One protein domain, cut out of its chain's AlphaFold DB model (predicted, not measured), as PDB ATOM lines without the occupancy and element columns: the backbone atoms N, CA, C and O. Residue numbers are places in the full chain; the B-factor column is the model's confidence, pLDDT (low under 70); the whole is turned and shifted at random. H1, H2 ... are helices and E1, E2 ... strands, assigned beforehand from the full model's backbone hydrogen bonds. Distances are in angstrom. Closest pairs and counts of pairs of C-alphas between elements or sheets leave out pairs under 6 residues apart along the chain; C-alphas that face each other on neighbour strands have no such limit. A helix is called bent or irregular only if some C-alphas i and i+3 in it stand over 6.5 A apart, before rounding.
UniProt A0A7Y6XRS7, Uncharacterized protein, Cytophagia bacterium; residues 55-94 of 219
ATOM      1  N   GLU A  55      87.550  58.171 -14.922       81.75
ATOM      2  CA  GLU A  55      86.593  58.974 -14.168       81.75
ATOM      3  C   GLU A  55      85.468  58.106 -13.595       81.75
ATOM      4  O   GLU A  55      84.928  57.230 -14.269       81.75
ATOM      5  N   GLY A  56      85.129  58.341 -12.329       78.38
ATOM      6  CA  GLY A  56      84.057  57.627 -11.644       78.38
ATOM      7  C   GLY A  56      84.445  56.239 -11.137       78.38
ATOM      8  O   GLY A  56      83.639  55.628 -10.434       78.38
ATOM      9  N   ARG A  57      85.664  55.746 -11.409       85.69
ATOM     10  CA  ARG A  57      86.151  54.508 -10.791       85.69
ATOM     11  C   ARG A  57      86.237  54.691  -9.278       85.69
ATOM     12  O   ARG A  57      86.773  55.687  -8.794       85.69
ATOM     13  N   GLU A  58      85.770  53.689  -8.548       90.12
ATOM     14  CA  GLU A  58      85.910  53.599  -7.099       90.12
ATOM     15  C   GLU A  58      86.761  52.375  -6.745       90.12
ATOM     16  O   GLU A  58      86.551  51.284  -7.282       90.12
ATOM     17  N   ILE A  59      87.748  52.557  -5.868       90.06
ATOM     18  CA  ILE A  59      88.559  51.465  -5.324       90.06
ATOM     19  C   ILE A  59      88.315  51.371  -3.825       90.06
ATOM     20  O   ILE A  59      88.556  52.322  -3.086       90.06
ATOM     21  N   ASP A  60      87.857  50.199  -3.396       92.44
ATOM     22  CA  ASP A  60      87.706  49.848  -1.989       92.44
ATOM     23  C   ASP A  60      89.060  49.447  -1.392       92.44
ATOM     24  O   ASP A  60      89.661  48.448  -1.815       92.44
ATOM     25  N   LEU A  61      89.546  50.227  -0.419       91.75
ATOM     26  CA  LEU A  61      90.837  50.001   0.229       91.75
ATOM     27  C   LEU A  61      90.859  48.736   1.088       91.75
ATOM     28  O   LEU A  61      91.954  48.250   1.375       91.75
ATOM     29  N   SER A  62      89.711  48.150   1.440       91.31
ATOM     30  CA  SER A  62      89.668  46.878   2.167       91.31
ATOM     31  C   SER A  62      89.762  45.677   1.230       91.31
ATOM     32  O   SER A  62      89.943  44.548   1.684       91.31
ATOM     33  N   SER A  63      89.624  45.886  -0.083       91.31
ATOM     34  CA  SER A  63      89.672  44.796  -1.053       91.31
ATOM     35  C   SER A  63      91.083  44.216  -1.189       91.31
ATOM     36  O   SER A  63      92.096  44.919  -1.085       91.31
ATOM     37  N   ASN A  64      91.162  42.923  -1.507       85.00
ATOM     38  CA  ASN A  64      92.429  42.250  -1.804       85.00
ATOM     39  C   ASN A  64      92.858  42.416  -3.276       85.00
ATOM     40  O   ASN A  64      93.515  41.553  -3.856       85.00
ATOM     41  N   THR A  65      92.431  43.505  -3.916       84.94
ATOM     42  CA  THR A  65      92.855  43.827  -5.280       84.94
ATOM     43  C   THR A  65      94.251  44.444  -5.258       84.94
ATOM     44  O   THR A  65      94.628  45.132  -4.308       84.94
ATOM     45  N   TYR A  66      95.020  44.233  -6.326       75.75
ATOM     46  CA  TYR A  66      96.323  44.883  -6.483       75.75
ATOM     47  C   TYR A  66      96.196  46.412  -6.505       75.75
ATOM     48  O   TYR A  66      97.050  47.096  -5.955       75.75
ATOM     49  N   GLU A  67      95.118  46.953  -7.078       82.12
ATOM     50  CA  GLU A  67      94.872  48.394  -7.122       82.12
ATOM     51  C   GLU A  67      94.705  48.968  -5.711       82.12
ATOM     52  O   GLU A  67      95.280  50.003  -5.384       82.12
ATOM     53  N   ALA A  68      93.961  48.265  -4.854       86.31
ATOM     54  CA  ALA A  68      93.836  48.634  -3.453       86.31
ATOM     55  C   ALA A  68      95.170  48.476  -2.709       86.31
ATOM     56  O   ALA A  68      95.516  49.336  -1.907       86.31
ATOM     57  N   ALA A  69      95.958  47.437  -3.005       82.94
ATOM     58  CA  ALA A  69      97.298  47.278  -2.434       82.94
ATOM     59  C   ALA A  69      98.242  48.427  -2.822       82.94
ATOM     60  O   ALA A  69      98.932  48.964  -1.958       82.94
ATOM     61  N   LEU A  70      98.222  48.845  -4.091       80.12
ATOM     62  CA  LEU A  70      98.993  49.976  -4.598       80.12
ATOM     63  C   LEU A  70      98.598  51.275  -3.895       80.12
ATOM     64  O   LEU A  70      99.455  52.012  -3.425       80.12
ATOM     65  N   LEU A  71      97.296  51.533  -3.776       86.44
ATOM     66  CA  LEU A  71      96.779  52.717  -3.096       86.44
ATOM     67  C   LEU A  71      97.136  52.747  -1.614       86.44
ATOM     68  O   LEU A  71      97.574  53.782  -1.118       86.44
ATOM     69  N   ARG A  72      96.998  51.616  -0.914       88.06
ATOM     70  CA  ARG A  72      97.436  51.494   0.481       88.06
ATOM     71  C   ARG A  72      98.923  51.801   0.619       88.06
ATOM     72  O   ARG A  72      99.295  52.503   1.550       88.06
ATOM     73  N   HIS A  73      99.745  51.335  -0.320       82.06
ATOM     74  CA  HIS A  73     101.171  51.644  -0.346       82.06
ATOM     75  C   HIS A  73     101.435  53.143  -0.565       82.06
ATOM     76  O   HIS A  73     102.130  53.750   0.244       82.06
ATOM     77  N   CYS A  74     100.831  53.766  -1.584       83.19
ATOM     78  CA  CYS A  74     101.000  55.200  -1.864       83.19
ATOM     79  C   CYS A  74     100.542  56.101  -0.709       83.19
ATOM     80  O   CYS A  74     101.085  57.185  -0.519       83.19
ATOM     81  N   LEU A  75      99.541  55.657   0.049       87.12
ATOM     82  CA  LEU A  75      98.996  56.373   1.201       87.12
ATOM     83  C   LEU A  75      99.639  55.963   2.533       87.12
ATOM     84  O   LEU A  75      99.236  56.473   3.574       87.12
ATOM     85  N   ASN A  76     100.618  55.051   2.511       86.88
ATOM     86  CA  ASN A  76     101.298  54.518   3.693       86.88
ATOM     87  C   ASN A  76     100.335  53.958   4.766       86.88
ATOM     88  O   ASN A  76     100.539  54.153   5.965       86.88
ATOM     89  N   LEU A  77      99.272  53.274   4.331       88.12
ATOM     90  CA  LEU A  77      98.277  52.665   5.218       88.12
ATOM     91  C   LEU A  77      98.765  51.306   5.728       88.12
ATOM     92  O   LEU A  77      99.111  50.415   4.946       88.12
ATOM     93  N   LYS A  78      98.744  51.129   7.046       87.69
ATOM     94  CA  LYS A  78      99.181  49.929   7.763       87.69
ATOM     95  C   LYS A  78      97.998  49.029   8.130       87.69
ATOM     96  O   LYS A  78      96.861  49.497   8.224       87.69
ATOM     97  N   PRO A  79      98.236  47.725   8.374       85.88
ATOM     98  CA  PRO A  79      97.210  46.843   8.920       85.88
ATOM     99  C   PRO A  79      96.586  47.429  10.193       85.88
ATOM    100  O   PRO A  79      97.299  47.815  11.113       85.88
ATOM    101  N   GLY A  80      95.254  47.485  10.234       87.50
ATOM    102  CA  GLY A  80      94.501  48.045  11.361       87.50
ATOM    103  C   GLY A  80      94.151  49.531  11.236       87.50
ATOM    104  O   GLY A  80      93.342  50.005  12.032       87.50
ATOM    105  N   ASP A  81      94.670  50.249  10.232       91.19
ATOM    106  CA  ASP A  81      94.303  51.653  10.037       91.19
ATOM    107  C   ASP A  81      92.796  51.810   9.764       91.19
ATOM    108  O   ASP A  81      92.233  51.096   8.923       91.19
ATOM    109  N   PRO A  82      92.117  52.780  10.409       91.38
ATOM    110  CA  PRO A  82      90.677  52.981  10.239       91.38
ATOM    111  C   PRO A  82      90.311  53.348   8.795       91.38
ATOM    112  O   PRO A  82      89.227  53.008   8.319       91.38
ATOM    113  N   TYR A  83      91.242  53.976   8.071       91.00
ATOM    114  CA  TYR A  83      91.090  54.380   6.676       91.00
ATOM    115  C   TYR A  83      91.036  53.206   5.694       91.00
ATOM    116  O   TYR A  83      90.611  53.395   4.557       91.00
ATOM    117  N   LEU A  84      91.399  51.987   6.110       90.69
ATOM    118  CA  LEU A  84      91.297  50.796   5.260       90.69
ATOM    119  C   LEU A  84      89.859  50.484   4.839       90.69
ATOM    120  O   LEU A  84      89.667  49.759   3.873       90.69
ATOM    121  N   LYS A  85      88.853  51.022   5.537       91.06
ATOM    122  CA  LYS A  85      87.429  50.853   5.199       91.06
ATOM    123  C   LYS A  85      86.922  51.876   4.177       91.06
ATOM    124  O   LYS A  85      85.756  51.824   3.791       91.06
ATOM    125  N   ASN A  86      87.762  52.830   3.774       92.31
ATOM    126  CA  ASN A  86      87.365  53.892   2.860       92.31
ATOM    127  C   ASN A  86      87.435  53.437   1.400       92.31
ATOM    128  O   ASN A  86      88.212  52.560   1.020       92.31
ATOM    129  N   LYS A  87      86.651  54.114   0.560       92.62
ATOM    130  CA  LYS A  87      86.730  54.017  -0.898       92.62
ATOM    131  C   LYS A  87      87.375  55.276  -1.458       92.62
ATOM    132  O   LYS A  87      87.059  56.379  -1.018       92.62
ATOM    133  N   ILE A  88      88.242  55.113  -2.450       89.75
ATOM    134  CA  ILE A  88      88.815  56.225  -3.212       89.75
ATOM    135  C   ILE A  88      88.088  56.318  -4.543       89.75
ATOM    136  O   ILE A  88      88.069  55.349  -5.303       89.75
ATOM    137  N   LYS A  89      87.507  57.488  -4.819       89.69
ATOM    138  CA  LYS A  89      86.848  57.806  -6.085       89.69
ATOM    139  C   LYS A  89      87.728  58.721  -6.920       89.69
ATOM    140  O   LYS A  89      88.196  59.743  -6.424       89.69
ATOM    141  N   PHE A  90      87.914  58.373  -8.186       88.50
ATOM    142  CA  PHE A  90      88.756  59.139  -9.100       88.50
ATOM    143  C   PHE A  90      87.937  60.124  -9.927       88.50
ATOM    144  O   PHE A  90      86.943  59.757 -10.559       88.50
ATOM    145  N   GLY A  91      88.379  61.381  -9.935       86.12
ATOM    146  CA  GLY A  91      87.881  62.403 -10.851       86.12
ATOM    147  C   GLY A  91      88.524  62.288 -12.233       86.12
ATOM    148  O   GLY A  91      89.492  61.546 -12.434       86.12
ATOM    149  N   LYS A  92      88.005  63.050 -13.196       84.69
ATOM    150  CA  LYS A  92      88.568  63.133 -14.546       84.69
ATOM    151  C   LYS A  92      90.051  63.518 -14.521       84.69
ATOM    152  O   LYS A  92      90.427  64.477 -13.855       84.69
ATOM    153  N   GLY A  93      90.873  62.784 -15.272       79.62
ATOM    154  CA  GLY A  93      92.313  63.045 -15.393       79.62
ATOM    155  C   GLY A  93      93.147  62.631 -14.176       79.62
ATOM    156  O   GLY A  93      94.313  63.002 -14.097       79.62
ATOM    157  N   SER A  94      92.574  61.881 -13.227       84.12
ATOM    158  CA  SER A  94      93.330  61.411 -12.066       84.12
ATOM    159  C   SER A  94      94.397  60.393 -12.469       84.12
ATOM    160  O   SER A  94      94.101  59.387 -13.116       84.12
TER     161      SER A  94
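This is residues 55 to 94 of the 219 residues of an uncharacterized protein of Cytophagia bacterium (UniProt A0A7Y6XRS7). The picture is a small two-stranded ribbon, E1 side by side with E2, with the helix H1 over one face of it, nearer E1, and the short helix H2 at the end where E1 stops and E2 starts. The first and last printed residues lie near each other at the other end of the ribbon. You are reading 40 residues with E1, H1, H2 and E2 in that order along the chain; the sheet order is E1 - E2, antiparallel. The class is mixed, helices and strands, though under half of the residues, 19 of 40, are in named elements. The whole is compact, with a radius of gyration of the C-alphas of 10.0 A, yet elongated in outline, spanning 30 by 15 by 15 A.

Find C-alpha 58 at (85.910, 53.599, -7.099); there E1, residues 58 to 60, starts and runs 6.6 A. Its partner E2, residues 87 to 89, is 6.4 A long and ends at C-alpha 89, (86.848, 57.806, -6.085). Look next at C-alpha 66, (96.323, 44.883, -6.483), where H1, residues 66 to 74, begins; it is 12.2 A long. H2, residues 82 to 85, is 6.4 A long and neither bent nor irregular, but only just: C-alphas 82 and 85 are 6.4 A apart.

Start at the sheet, where E1 and E2 are antiparallel neighbours at 163 degrees. The C-alphas of Ile 59 and Ile 88 face each other at 5.2 A; look there for N 59 and O 88, and for N 88 and O 59, each pair 2.9 A apart and within hydrogen-bond range. Going outward, H1 comes closest to E1 at the C-alphas of Ala 68 and Ile 59, 6.3 A, while H1 and E2 are apart. E1 and H2 come closest at the C-alphas of Asp 60 and Lys 85, 7.3 A. H1 and H2 are close but not clearly touching, with the C-alphas of Arg 72 and Leu 84 closest at 7.8 A. In H1 every O i to N i+4 pair is within hydrogen-bond range; H2 is too short for such a pair, and its one O i to N i+3 pair is within range.

The two C-alphas farthest apart are those of Gly 80 and Gly 93, 30.8 A, while the C-alphas of Glu 55 and Ser 94 are 7.5 A apart. The links from E1 to H1 and from H2 to E2 are tight, and the link from H1 to H2 is short. The printed part has no cut. In the B-factor column the mean pLDDT of the printed part of this model is 86.9, and no printed residue is under 70.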